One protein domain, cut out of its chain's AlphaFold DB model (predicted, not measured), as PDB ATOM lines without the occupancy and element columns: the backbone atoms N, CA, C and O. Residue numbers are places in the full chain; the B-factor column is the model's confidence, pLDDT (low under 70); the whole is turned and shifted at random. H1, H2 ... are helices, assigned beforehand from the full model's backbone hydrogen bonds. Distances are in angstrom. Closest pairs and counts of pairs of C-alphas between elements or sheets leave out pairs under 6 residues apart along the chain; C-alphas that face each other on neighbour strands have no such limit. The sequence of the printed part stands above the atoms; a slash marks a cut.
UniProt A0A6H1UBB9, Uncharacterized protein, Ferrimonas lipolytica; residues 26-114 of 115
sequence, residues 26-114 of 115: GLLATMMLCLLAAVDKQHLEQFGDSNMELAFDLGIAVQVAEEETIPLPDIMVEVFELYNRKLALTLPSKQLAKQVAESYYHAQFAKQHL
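Overview. This is residues 26 to 114 of the 115 residues of an uncharacterized protein of Ferrimonas lipolytica (UniProt A0A6H1UBB9). Four helices pack in a small ring in which each touches the next, H1 to H3, H3 to H4, H4 to H5 and H5 back to H1; H3 and H4 fold back on each other as a helical hairpin, while H1 crosses H3 and H5 at steep angles. The short helix H2 sits at one end of this group, across the lines of H3 and H4, and at the far end of H5 residues 109 to 114 stick out, of which 109 to 112 belong to H5. The printed part has 89 residues, with five named helices in the order H1, H2, H3, H4, H5 and no named strand; the class is all helix. The whole is compact, with a radius of gyration of the C-alphas of 12.4 A, and only just elongated, with spans of 39 by 26 by 19 A.

Arrangement. H1, residues 26 to 38, touches H3, residues 50 to 68, at a steep tilt of 67 degrees, opposite ways. Their closest C-alphas are those of Met 32 and Ala 55, 5.0 A apart, and H3 touches H1 with residues 51 to 59 alone. H1 also touches H5, residues 93 to 112, at a steep tilt of 49 degrees, opposite ways; the closest C-alphas, of Cys 34 and Val 100, are 5.3 A apart. H2, residues 41 to 47, is close to but not clearly touching H1, where the closest C-alphas, of Leu 36 and Leu 44, are 7.5 A apart. It is also close to but not clearly touching H3, about perpendicular at 84 degrees, with the closest C-alphas, of Leu 44 and Asn 51, 7.1 A apart. H3 and H4, residues 72 to 87, form a helical hairpin: they touch at a shallow tilt of 31 degrees, opposite ways, and their closest C-alphas, of Ala 65 and Leu 72, are 5.2 A apart. H2 is close to but not clearly touching H4, with the C-alphas of Phe 47 and Leu 87 the closest at 7.4 A; at 71 degrees the two are only just about perpendicular. H4 touches H5 at a steep tilt of 51 degrees, opposite ways, and H5 does so with residues 93 to 101 alone; the closest C-alphas, of Pro 73 and Ala 97, are 4.9 A apart. H3 and H5 are near each other, with 5 pairs of C-alphas within 10 A. H1 and H4 are apart, and so are H2 and H5. The packing of the helices is mostly crossed, with 1 of 4 touching pairs at a shallow tilt. In H1, H2, H3 and H5 every O i to N i+4 pair is within hydrogen-bond range, and in H4 11 of 12 are.

Along the chain. H1 begins at C-alpha 26, at (-32.173, -28.758, -10.657), and runs 18.4 A to C-alpha 38. H2 has seven residues, from Lys 41 to Phe 47. H3 runs 26.1 A from Ser 50 to Glu 68, whose C-alpha is at (-44.021, -44.064, -1.375). H4 runs 22.6 A from Leu 72 to Leu 87. H5, the longest helix with 20 residues, runs 28.4 A from Ser 93 to Gln 112, whose C-alpha is at (-35.404, -37.298, -21.240).

Size, cuts and confidence. The two C-alphas farthest apart are those of Ala 88 and Leu 114, at 41.0 A. The first and last printed C-alphas, of Gly 26 and Leu 114, are 15.3 A apart. The printed part has no cut. The four links between helices are tight, with 2, 2, 3 and 5 residues in turn. The mean pLDDT of the printed part is 93.0, and residues 113 to 114 are under 70.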
ATOM      1  N   GLY A  26     -31.342 -28.678  -9.457       88.25
ATOM      2  CA  GLY A  26     -32.173 -28.758 -10.657       88.25
ATOM      3  C   GLY A  26     -33.650 -29.056 -10.381       88.25
ATOM      4  O   GLY A  26     -34.504 -28.576 -11.128       88.25
ATOM      5  N   LEU A  27     -33.973 -29.812  -9.328       93.06
ATOM      6  CA  LEU A  27     -35.348 -30.095  -8.916       93.06
ATOM      7  C   LEU A  27     -35.991 -28.852  -8.298       93.06
ATOM      8  O   LEU A  27     -37.056 -28.453  -8.757       93.06
ATOM      9  N   LEU A  28     -35.303 -28.173  -7.372       94.06
ATOM     10  CA  LEU A  28     -35.784 -26.911  -6.794       94.06
ATOM     11  C   LEU A  28     -36.063 -25.859  -7.877       94.06
ATOM     12  O   LEU A  28     -37.138 -25.262  -7.913       94.06
ATOM     13  N   ALA A  29     -35.123 -25.669  -8.810       93.94
ATOM     14  CA  ALA A  29     -35.313 -24.747  -9.928       93.94
ATOM     15  C   ALA A  29     -36.508 -25.146 -10.810       93.94
ATOM     16  O   ALA A  29     -37.271 -24.286 -11.245       93.94
ATOM     17  N   THR A  30     -36.701 -26.448 -11.047       95.56
ATOM     18  CA  THR A  30     -37.855 -26.950 -11.809       95.56
ATOM     19  C   THR A  30     -39.162 -26.650 -11.073       95.56
ATOM     20  O   THR A  30     -40.081 -26.113 -11.683       95.56
ATOM     21  N   MET A  31     -39.236 -26.914  -9.766       96.50
ATOM     22  CA  MET A  31     -40.422 -26.629  -8.949       96.50
ATOM     23  C   MET A  31     -40.760 -25.147  -8.909       96.50
ATOM     24  O   MET A  31     -41.922 -24.788  -9.077       96.50
ATOM     25  N   MET A  32     -39.753 -24.282  -8.780       95.88
ATOM     26  CA  MET A  32     -39.962 -22.838  -8.830       95.88
ATOM     27  C   MET A  32     -40.577 -22.408 -10.169       95.88
ATOM     28  O   MET A  32     -41.527 -21.632 -10.194       95.88
ATOM     29  N   LEU A  33     -40.088 -22.942 -11.292       95.12
ATOM     30  CA  LEU A  33     -40.651 -22.639 -12.612       95.12
ATOM     31  C   LEU A  33     -42.078 -23.178 -12.775       95.12
ATOM     32  O   LEU A  33     -42.930 -22.474 -13.313       95.12
ATOM     33  N   CYS A  34     -42.358 -24.391 -12.291       95.81
ATOM     34  CA  CYS A  34     -43.708 -24.952 -12.309       95.81
ATOM     35  C   CYS A  34     -44.678 -24.111 -11.465       95.81
ATOM     36  O   CYS A  34     -45.792 -23.841 -11.909       95.81
ATOM     37  N   LEU A  35     -44.245 -23.646 -10.289       94.44
ATOM     38  CA  LEU A  35     -45.033 -22.774  -9.418       94.44
ATOM     39  C   LEU A  35     -45.344 -21.435 -10.102       94.44
ATOM     40  O   LEU A  35     -46.506 -21.036 -10.166       94.44
ATOM     41  N   LEU A  36     -44.328 -20.781 -10.674       93.94
ATOM     42  CA  LEU A  36     -44.481 -19.508 -11.391       93.94
ATOM     43  C   LEU A  36     -45.379 -19.618 -12.632       93.94
ATOM     44  O   LEU A  36     -46.002 -18.634 -13.023       93.94
ATOM     45  N   ALA A  37     -45.432 -20.790 -13.267       92.56
ATOM     46  CA  ALA A  37     -46.288 -21.035 -14.425       92.56
ATOM     47  C   ALA A  37     -47.750 -21.337 -14.049       92.56
ATOM     48  O   ALA A  37     -48.649 -21.049 -14.839       92.56
ATOM     49  N   ALA A  38     -47.990 -21.930 -12.875       92.56
ATOM     50  CA  ALA A  38     -49.318 -22.375 -12.452       92.56
ATOM     51  C   ALA A  38     -50.077 -21.340 -11.606       92.56
ATOM     52  O   ALA A  38     -51.304 -21.276 -11.669       92.56
ATOM     53  N   VAL A  39     -49.368 -20.539 -10.809       90.94
ATOM     54  CA  VAL A  39     -49.968 -19.583  -9.869       90.94
ATOM     55  C   VAL A  39     -50.052 -18.196 -10.503       90.94
ATOM     56  O   VAL A  39     -49.099 -17.715 -11.114       90.94
ATOM     57  N   ASP A  40     -51.192 -17.519 -10.348       90.56
ATOM     58  CA  ASP A  40     -51.327 -16.145 -10.825       90.56
ATOM     59  C   ASP A  40     -50.472 -15.147 -10.020       90.56
ATOM     60  O   ASP A  40     -50.053 -15.380  -8.885       90.56
ATOM     61  N   LYS A  41     -50.229 -13.982 -10.624       89.00
ATOM     62  CA  LYS A  41     -49.367 -12.939 -10.056       89.00
ATOM     63  C   LYS A  41     -49.832 -12.459  -8.678       89.00
ATOM     64  O   LYS A  41     -48.990 -12.163  -7.839       89.00
ATOM     65  N   GLN A  42     -51.144 -12.375  -8.449       88.38
ATOM     66  CA  GLN A  42     -51.691 -11.873  -7.189       88.38
ATOM     67  C   GLN A  42     -51.345 -12.827  -6.043       88.38
ATOM     68  O   GLN A  42     -50.904 -12.386  -4.984       88.38
ATOM     69  N   HIS A  43     -51.496 -14.131  -6.261       87.94
ATOM     70  CA  HIS A  43     -51.140 -15.138  -5.269       87.94
ATOM     71  C   HIS A  43     -49.619 -15.273  -5.090       87.94
ATOM     72  O   HIS A  43     -49.155 -15.408  -3.961       87.94
ATOM     73  N   LEU A  44     -48.825 -15.143  -6.160       88.75
ATOM     74  CA  LEU A  44     -47.356 -15.093  -6.064       88.75
ATOM     75  C   LEU A  44     -46.856 -13.925  -5.203       88.75
ATOM     76  O   LEU A  44     -45.913 -14.089  -4.427       88.75
ATOM     77  N   GLU A  45     -47.494 -12.759  -5.298       89.06
ATOM     78  CA  GLU A  45     -47.184 -11.610  -4.440       89.06
ATOM     79  C   GLU A  45     -47.555 -11.872  -2.973       89.06
ATOM     80  O   GLU A  45     -46.818 -11.463  -2.078       89.06
ATOM     81  N   GLN A  46     -48.650 -12.597  -2.716       88.88
ATOM     82  CA  GLN A  46     -49.070 -12.981  -1.363       88.88
ATOM     83  C   GLN A  46     -48.138 -14.005  -0.704       88.88
ATOM     84  O   GLN A  46     -47.978 -13.983   0.515       88.88
ATOM     85  N   PHE A  47     -47.509 -14.879  -1.489       87.12
ATOM     86  CA  PHE A  47     -46.473 -15.780  -0.987       87.12
ATOM     87  C   PHE A  47     -45.193 -15.043  -0.574       87.12
ATOM     88  O   PHE A  47     -44.531 -15.470   0.371       87.12
ATOM     89  N   GLY A  48     -44.824 -13.957  -1.261       87.81
ATOM     90  CA  GLY A  48     -43.616 -13.186  -0.955       87.81
ATOM     91  C   GLY A  48     -42.354 -14.058  -0.899       87.81
ATOM     92  O   GLY A  48     -42.053 -14.792  -1.843       87.81
ATOM     93  N   ASP A  49     -41.642 -14.007   0.226       86.69
ATOM     94  CA  ASP A  49     -40.416 -14.787   0.454       86.69
ATOM     95  C   ASP A  49     -40.686 -16.299   0.599       86.69
ATOM     96  O   ASP A  49     -39.821 -17.124   0.301       86.69
ATOM     97  N   SER A  50     -41.917 -16.689   0.956       92.06
ATOM     98  CA  SER A  50     -42.319 -18.096   1.076       92.06
ATOM     99  C   SER A  50     -42.475 -18.809  -0.270       92.06
ATOM    100  O   SER A  50     -42.659 -20.022  -0.278       92.06
ATOM    101  N   ASN A  51     -42.351 -18.120  -1.410       92.62
ATOM    102  CA  ASN A  51     -42.313 -18.775  -2.725       92.62
ATOM    103  C   ASN A  51     -41.158 -19.783  -2.831       92.62
ATOM    104  O   ASN A  51     -41.313 -20.851  -3.422       92.62
ATOM    105  N   MET A  52     -40.001 -19.449  -2.251       92.94
ATOM    106  CA  MET A  52     -38.827 -20.317  -2.298       92.94
ATOM    107  C   MET A  52     -38.974 -21.521  -1.368       92.94
ATOM    108  O   MET A  52     -38.638 -22.636  -1.758       92.94
ATOM    109  N   GLU A  53     -39.528 -21.302  -0.173       94.94
ATOM    110  CA  GLU A  53     -39.871 -22.370   0.770       94.94
ATOM    111  C   GLU A  53     -40.897 -23.329   0.152       94.94
ATOM    112  O   GLU A  53     -40.712 -24.540   0.179       94.94
ATOM    113  N   LEU A  54     -41.931 -22.795  -0.505       96.12
ATOM    114  CA  LEU A  54     -42.947 -23.599  -1.174       96.12
ATOM    115  C   LEU A  54     -42.354 -24.428  -2.317       96.12
ATOM    116  O   LEU A  54     -42.654 -25.612  -2.437       96.12
ATOM    117  N   ALA A  55     -41.500 -23.837  -3.157       96.06
ATOM    118  CA  ALA A  55     -40.828 -24.576  -4.225       96.06
ATOM    119  C   ALA A  55     -39.930 -25.701  -3.680       96.06
ATOM    120  O   ALA A  55     -39.832 -26.763  -4.299       96.06
ATOM    121  N   PHE A  56     -39.300 -25.483  -2.524       95.56
ATOM    122  CA  PHE A  56     -38.528 -26.501  -1.821       95.56
ATOM    123  C   PHE A  56     -39.434 -27.621  -1.295       95.56
ATOM    124  O   PHE A  56     -39.227 -28.780  -1.643       95.56
ATOM    125  N   ASP A  57     -40.509 -27.299  -0.578       97.12
ATOM    126  CA  ASP A  57     -41.441 -28.305  -0.053       97.12
ATOM    127  C   ASP A  57     -42.122 -29.116  -1.170       97.12
ATOM    128  O   ASP A  57     -42.317 -30.326  -1.044       97.12
ATOM    129  N   LEU A  58     -42.424 -28.488  -2.312       97.44
ATOM    130  CA  LEU A  58     -42.911 -29.185  -3.508       97.44
ATOM    131  C   LEU A  58     -41.856 -30.134  -4.099       97.44
ATOM    132  O   LEU A  58     -42.210 -31.185  -4.630       97.44
ATOM    133  N   GLY A  59     -40.570 -29.801  -3.991       96.44
ATOM    134  CA  GLY A  59     -39.478 -30.695  -4.377       96.44
ATOM    135  C   GLY A  59     -39.393 -31.924  -3.474       96.44
ATOM    136  O   GLY A  59     -39.208 -33.031  -3.975       96.44
ATOM    137  N   ILE A  60     -39.605 -31.757  -2.166       95.88
ATOM    138  CA  ILE A  60     -39.703 -32.883  -1.225       95.88
ATOM    139  C   ILE A  60     -40.928 -33.735  -1.567       95.88
ATOM    140  O   ILE A  60     -40.828 -34.956  -1.623       95.88
ATOM    141  N   ALA A  61     -42.071 -33.109  -1.868       96.94
ATOM    142  CA  ALA A  61     -43.283 -33.823  -2.265       96.94
ATOM    143  C   ALA A  61     -43.065 -34.727  -3.490       96.94
ATOM    144  O   ALA A  61     -43.621 -35.821  -3.538       96.94
ATOM    145  N   VAL A  62     -42.239 -34.299  -4.452       96.38
ATOM    146  CA  VAL A  62     -41.823 -35.136  -5.589       96.38
ATOM    147  C   VAL A  62     -41.070 -36.379  -5.120       96.38
ATOM    148  O   VAL A  62     -41.437 -37.481  -5.516       96.38
ATOM    149  N   GLN A  63     -40.059 -36.217  -4.265       94.62
ATOM    150  CA  GLN A  63     -39.263 -37.342  -3.760       94.62
ATOM    151  C   GLN A  63     -40.131 -38.326  -2.968       94.62
ATOM    152  O   GLN A  63     -40.115 -39.522  -3.242       94.62
ATOM    153  N   VAL A  64     -40.977 -37.816  -2.068       94.81
ATOM    154  CA  VAL A  64     -41.903 -38.638  -1.273       94.81
ATOM    155  C   VAL A  64     -42.900 -39.378  -2.166       94.81
ATOM    156  O   VAL A  64     -43.173 -40.553  -1.940       94.81
ATOM    157  N   ALA A  65     -43.443 -38.726  -3.198       95.88
ATOM    158  CA  ALA A  65     -44.361 -39.371  -4.136       95.88
ATOM    159  C   ALA A  65     -43.703 -40.543  -4.878       95.88
ATOM    160  O   ALA A  65     -44.336 -41.584  -5.074       95.88
ATOM    161  N   GLU A  66     -42.444 -40.371  -5.287       93.12
ATOM    162  CA  GLU A  66     -41.655 -41.392  -5.980       93.12
ATOM    163  C   GLU A  66     -41.289 -42.561  -5.049       93.12
ATOM    164  O   GLU A  66     -41.413 -43.717  -5.454       93.12
ATOM    165  N   GLU A  67     -40.906 -42.281  -3.801       94.31
ATOM    166  CA  GLU A  67     -40.529 -43.293  -2.803       94.31
ATOM    167  C   GLU A  67     -41.730 -44.109  -2.303       94.31
ATOM    168  O   GLU A  67     -41.682 -45.340  -2.264       94.31
ATOM    169  N   GLU A  68     -42.836 -43.440  -1.978       93.19
ATOM    170  CA  GLU A  68     -44.021 -44.064  -1.375       93.19
ATOM    171  C   GLU A  68     -45.055 -44.528  -2.417       93.19
ATOM    172  O   GLU A  68     -46.093 -45.097  -2.076       93.19
ATOM    173  N   THR A  69     -44.787 -44.317  -3.712       92.94
ATOM    174  CA  THR A  69     -45.703 -44.654  -4.822       92.94
ATOM    175  C   THR A  69     -47.089 -44.002  -4.657       92.94
ATOM    176  O   THR A  69     -48.134 -44.602  -4.923       92.94
ATOM    177  N   ILE A  70     -47.105 -42.747  -4.207       93.44
ATOM    178  CA  ILE A  70     -48.324 -41.953  -4.003       93.44
ATOM    179  C   ILE A  70     -48.508 -41.014  -5.205       93.44
ATOM    180  O   ILE A  70     -47.524 -40.480  -5.719       93.44
ATOM    181  N   PRO A  71     -49.743 -40.757  -5.679       96.56
ATOM    182  CA  PRO A  71     -49.964 -39.762  -6.720       96.56
ATOM    183  C   PRO A  71     -49.438 -38.383  -6.297       96.56
ATOM    184  O   PRO A  71     -49.911 -37.796  -5.326       96.56
ATOM    185  N   LEU A  72     -48.491 -37.833  -7.063       97.06
ATOM    186  CA  LEU A  72     -47.873 -36.533  -6.775       97.06
ATOM    187  C   LEU A  72     -48.883 -35.394  -6.533       97.06
ATOM    188  O   LEU A  72     -48.681 -34.633  -5.583       97.06
ATOM    189  N   PRO A  73     -49.980 -35.260  -7.314       97.81
ATOM    190  CA  PRO A  73     -50.976 -34.228  -7.044       97.81
ATOM    191  C   PRO A  73     -51.564 -34.316  -5.630       97.81
ATOM    192  O   PRO A  73     -51.842 -33.280  -5.039       97.81
ATOM    193  N   ASP A  74     -51.722 -35.515  -5.068       97.75
ATOM    194  CA  ASP A  74     -52.341 -35.690  -3.752       97.75
ATOM    195  C   ASP A  74     -51.430 -35.154  -2.638       97.75
ATOM    196  O   ASP A  74     -51.896 -34.434  -1.757       97.75
ATOM    197  N   ILE A  75     -50.118 -35.402  -2.718       97.62
ATOM    198  CA  ILE A  75     -49.151 -34.846  -1.755       97.62
ATOM    199  C   ILE A  75     -49.013 -33.331  -1.945       97.62
ATOM    200  O   ILE A  75     -48.984 -32.578  -0.972       97.62
ATOM    201  N   MET A  76     -48.979 -32.852  -3.191       98.19
ATOM    202  CA  MET A  76     -48.897 -31.416  -3.470       98.19
ATOM    203  C   MET A  76     -50.109 -30.643  -2.930       98.19
ATOM    204  O   MET A  76     -49.948 -29.498  -2.510       98.19
ATOM    205  N   VAL A  77     -51.306 -31.247  -2.885       98.44
ATOM    206  CA  VAL A  77     -52.471 -30.635  -2.219       98.44
ATOM    207  C   VAL A  77     -52.172 -30.356  -0.752       98.44
ATOM    208  O   VAL A  77     -52.438 -29.247  -0.299       98.44
ATOM    209  N   GLU A  78     -51.591 -31.310  -0.026       98.12
ATOM    210  CA  GLU A  78     -51.258 -31.129   1.392       98.12
ATOM    211  C   GLU A  78     -50.239 -30.003   1.602       98.12
ATOM    212  O   GLU A  78     -50.377 -29.212   2.540       98.12
ATOM    213  N   VAL A  79     -49.269 -29.865   0.689       97.88
ATOM    214  CA  VAL A  79     -48.322 -28.741   0.695       97.88
ATOM    215  C   VAL A  79     -49.060 -27.417   0.479       97.88
ATOM    216  O   VAL A  79     -48.923 -26.501   1.285       97.88
ATOM    217  N   PHE A  80     -49.906 -27.291  -0.545       97.69
ATOM    218  CA  PHE A  80     -50.661 -26.050  -0.766       97.69
ATOM    219  C   PHE A  80     -51.610 -25.716   0.392       97.69
ATOM    220  O   PHE A  80     -51.701 -24.557   0.796       97.69
ATOM    221  N   GLU A  81     -52.265 -26.714   0.987       98.00
ATOM    222  CA  GLU A  81     -53.121 -26.529   2.161       98.00
ATOM    223  C   GLU A  81     -52.325 -26.099   3.401       98.00
ATOM    224  O   GLU A  81     -52.802 -25.283   4.198       98.00
ATOM    225  N   LEU A  82     -51.092 -26.585   3.567       96.94
ATOM    226  CA  LEU A  82     -50.186 -26.099   4.605       96.94
ATOM    227  C   LEU A  82     -49.905 -24.602   4.431       96.94
ATOM    228  O   LEU A  82     -50.003 -23.858   5.409       96.94
ATOM    229  N   TYR A  83     -49.618 -24.147   3.211       96.06
ATOM    230  CA  TYR A  83     -49.340 -22.733   2.948       96.06
ATOM    231  C   TYR A  83     -50.593 -21.855   3.020       96.06
ATOM    232  O   TYR A  83     -50.514 -20.755   3.567       96.06
ATOM    233  N   ASN A  84     -51.759 -22.350   2.592       95.94
ATOM    234  CA  ASN A  84     -53.040 -21.682   2.840       95.94
ATOM    235  C   ASN A  84     -53.239 -21.410   4.334       95.94
ATOM    236  O   ASN A  84     -53.574 -20.291   4.718       95.94
ATOM    237  N   ARG A  85     -52.965 -22.398   5.196       96.81
ATOM    238  CA  ARG A  85     -53.048 -22.228   6.655       96.81
ATOM    239  C   ARG A  85     -51.969 -21.291   7.201       96.81
ATOM    240  O   ARG A  85     -52.291 -20.410   7.992       96.81
ATOM    241  N   LYS A  86     -50.709 -21.469   6.787       95.19
ATOM    242  CA  LYS A  86     -49.546 -20.695   7.268       95.19
ATOM    243  C   LYS A  86     -49.671 -19.206   6.941       95.19
ATOM    244  O   LYS A  86     -49.318 -18.373   7.770       95.19
ATOM    245  N   LEU A  87     -50.171 -18.883   5.751       94.38
ATOM    246  CA  LEU A  87     -50.212 -17.524   5.208       94.38
ATOM    247  C   LEU A  87     -51.632 -16.934   5.149       94.38
ATOM    248  O   LEU A  87     -51.814 -15.835   4.632       94.38
ATOM    249  N   ALA A  88     -52.632 -17.646   5.682       94.56
ATOM    250  CA  ALA A  88     -54.049 -17.278   5.618       94.56
ATOM    251  C   ALA A  88     -54.542 -16.991   4.180       94.56
ATOM    252  O   ALA A  88     -55.270 -16.027   3.935       94.56
ATOM    253  N   LEU A  89     -54.135 -17.839   3.230       92.38
ATOM    254  CA  LEU A  89     -54.515 -17.758   1.816       92.38
ATOM    255  C   LEU A  89     -55.710 -18.667   1.502       92.38
ATOM    256  O   LEU A  89     -56.120 -19.507   2.305       92.38
ATOM    257  N   THR A  90     -56.277 -18.490   0.309       93.06
ATOM    258  CA  THR A  90     -57.409 -19.287  -0.199       93.06
ATOM    259  C   THR A  90     -57.131 -19.811  -1.605       93.06
ATOM    260  O   THR A  90     -57.937 -19.678  -2.525       93.06
ATOM    261  N   LEU A  91     -55.954 -20.403  -1.780       92.06
ATOM    262  CA  LEU A  91     -55.533 -20.973  -3.050       92.06
ATOM    263  C   LEU A  91     -56.406 -22.173  -3.428       92.06
ATOM    264  O   LEU A  91     -56.764 -22.970  -2.555       92.06
ATOM    265  N   PRO A  92     -56.691 -22.378  -4.726       95.25
ATOM    266  CA  PRO A  92     -57.377 -23.571  -5.203       95.25
ATOM    267  C   PRO A  92     -56.412 -24.772  -5.232       95.25
ATOM    268  O   PRO A  92     -56.022 -25.244  -6.302       95.25
ATOM    269  N   SER A  93     -56.035 -25.288  -4.057       96.88
ATOM    270  CA  SER A  93     -54.962 -26.277  -3.850       96.88
ATOM    271  C   SER A  93     -55.040 -27.482  -4.783       96.88
ATOM    272  O   SER A  93     -54.049 -27.844  -5.404       96.88
ATOM    273  N   LYS A  94     -56.230 -28.073  -4.959       97.56
ATOM    274  CA  LYS A  94     -56.439 -29.227  -5.859       97.56
ATOM    275  C   LYS A  94     -56.126 -28.916  -7.317       97.56
ATOM    276  O   LYS A  94     -55.551 -29.744  -8.019       97.56
ATOM    277  N   GLN A  95     -56.527 -27.737  -7.782       96.81
ATOM    278  CA  GLN A  95     -56.279 -27.322  -9.156       96.81
ATOM    279  C   GLN A  95     -54.793 -27.022  -9.365       96.81
ATOM    280  O   GLN A  95     -54.216 -27.509 -10.336       96.81
ATOM    281  N   LEU A  96     -54.179 -26.279  -8.441       96.19
ATOM    282  CA  LEU A  96     -52.758 -25.936  -8.514       96.19
ATOM    283  C   LEU A  96     -51.870 -27.175  -8.433       96.19
ATOM    284  O   LEU A  96     -50.984 -27.333  -9.264       96.19
ATOM    285  N   ALA A  97     -52.149 -28.091  -7.506       97.50
ATOM    286  CA  ALA A  97     -51.425 -29.352  -7.381       97.50
ATOM    287  C   ALA A  97     -51.428 -30.143  -8.689       97.50
ATOM    288  O   ALA A  97     -50.381 -30.596  -9.145       97.50
ATOM    289  N   LYS A  98     -52.590 -30.244  -9.344       97.75
ATOM    290  CA  LYS A  98     -52.695 -30.894 -10.649       97.75
ATOM    291  C   LYS A  98     -51.856 -30.177 -11.714       97.75
ATOM    292  O   LYS A  98     -51.086 -30.832 -12.407       97.75
ATOM    293  N   GLN A  99     -51.975 -28.854 -11.828       97.44
ATOM    294  CA  GLN A  99     -51.254 -28.066 -12.838       97.44
ATOM    295  C   GLN A  99     -49.731 -28.106 -12.648       97.44
ATOM    296  O   GLN A  99     -48.983 -28.223 -13.622       97.44
ATOM    297  N   VAL A 100     -49.264 -28.025 -11.401       97.25
ATOM    298  CA  VAL A 100     -47.840 -28.098 -11.059       97.25
ATOM    299  C   VAL A 100     -47.297 -29.499 -11.324       97.25
ATOM    300  O   VAL A 100     -46.256 -29.620 -11.968       97.25
ATOM    301  N   ALA A 101     -48.015 -30.552 -10.921       97.25
ATOM    302  CA  ALA A 101     -47.620 -31.930 -11.202       97.25
ATOM    303  C   ALA A 101     -47.566 -32.220 -12.713       97.25
ATOM    304  O   ALA A 101     -46.586 -32.782 -13.196       97.25
ATOM    305  N   GLU A 102     -48.568 -31.783 -13.483       96.19
ATOM    306  CA  GLU A 102     -48.562 -31.895 -14.949       96.19
ATOM    307  C   GLU A 102     -47.344 -31.178 -15.546       96.19
ATOM    308  O   GLU A 102     -46.593 -31.769 -16.325       96.19
ATOM    309  N   SER A 103     -47.092 -29.935 -15.131       95.69
ATOM    310  CA  SER A 103     -45.939 -29.151 -15.591       95.69
ATOM    311  C   SER A 103     -44.607 -29.835 -15.267       95.69
ATOM    312  O   SER A 103     -43.702 -29.850 -16.103       95.69
ATOM    313  N   TYR A 104     -44.493 -30.444 -14.085       96.00
ATOM    314  CA  TYR A 104     -43.326 -31.226 -13.693       96.00
ATOM    315  C   TYR A 104     -43.122 -32.438 -14.604       96.00
ATOM    316  O   TYR A 104     -42.027 -32.621 -15.142       96.00
ATOM    317  N   TYR A 105     -44.168 -33.233 -14.839       94.75
ATOM    318  CA  TYR A 105     -44.082 -34.398 -15.719       94.75
ATOM    319  C   TYR A 105     -43.686 -34.009 -17.146       94.75
ATOM    320  O   TYR A 105     -42.819 -34.651 -17.742       94.75
ATOM    321  N   HIS A 106     -44.242 -32.917 -17.674       92.81
ATOM    322  CA  HIS A 106     -43.838 -32.375 -18.970       92.81
ATOM    323  C   HIS A 106     -42.361 -31.957 -18.994       92.81
ATOM    324  O   HIS A 106     -41.652 -32.270 -19.953       92.81
ATOM    325  N   ALA A 107     -41.876 -31.293 -17.941       90.75
ATOM    326  CA  ALA A 107     -40.477 -30.886 -17.836       90.75
ATOM    327  C   ALA A 107     -39.524 -32.091 -17.770       90.75
ATOM    328  O   ALA A 107     -38.460 -32.063 -18.392       90.75
ATOM    329  N   GLN A 108     -39.900 -33.158 -17.061       89.19
ATOM    330  CA  GLN A 108     -39.094 -34.378 -16.994       89.19
ATOM    331  C   GLN A 108     -39.066 -35.126 -18.324       89.19
ATOM    332  O   GLN A 108     -37.996 -35.536 -18.775       89.19
ATOM    333  N   PHE A 109     -40.208 -35.226 -19.002       86.50
ATOM    334  CA  PHE A 109     -40.282 -35.824 -20.331       86.50
ATOM    335  C   PHE A 109     -39.412 -35.061 -21.342       86.50
ATOM    336  O   PHE A 109     -38.636 -35.661 -22.083       86.50
ATOM    337  N   ALA A 110     -39.464 -33.725 -21.330       81.62
ATOM    338  CA  ALA A 110     -38.627 -32.895 -22.194       81.62
ATOM    339  C   ALA A 110     -37.122 -33.095 -21.936       81.62
ATOM    340  O   ALA A 110     -36.344 -33.150 -22.887       81.62
ATOM    341  N   LYS A 111     -36.705 -33.254 -20.671       77.06
ATOM    342  CA  LYS A 111     -35.307 -33.559 -20.320       77.06
ATOM    343  C   LYS A 111     -34.872 -34.929 -20.841       77.06
ATOM    344  O   LYS A 111     -33.770 -35.040 -21.360       77.06
ATOM    345  N   GLN A 112     -35.727 -35.947 -20.761       72.06
ATOM    346  CA  GLN A 112     -35.404 -37.298 -21.240       72.06
ATOM    347  C   GLN A 112     -35.210 -37.380 -22.761       72.06
ATOM    348  O   GLN A 112     -34.475 -38.240 -23.223       72.06
ATOM    349  N   HIS A 113     -35.828 -36.484 -23.538       64.94
ATOM    350  CA  HIS A 113     -35.696 -36.444 -25.001       64.94
ATOM    351  C   HIS A 113     -34.537 -35.589 -25.530       64.94
ATOM    352  O   HIS A 113     -34.306 -35.557 -26.739       64.94
ATOM    353  N   LEU A 114     -33.826 -34.880 -24.653       59.09
ATOM    354  CA  LEU A 114     -32.640 -34.091 -25.004       59.09
ATOM    355  C   LEU A 114     -31.324 -34.865 -24.806       59.09
ATOM    356  O   LEU A 114     -30.264 -34.347 -25.158       59.09
TER     357      LEU A 114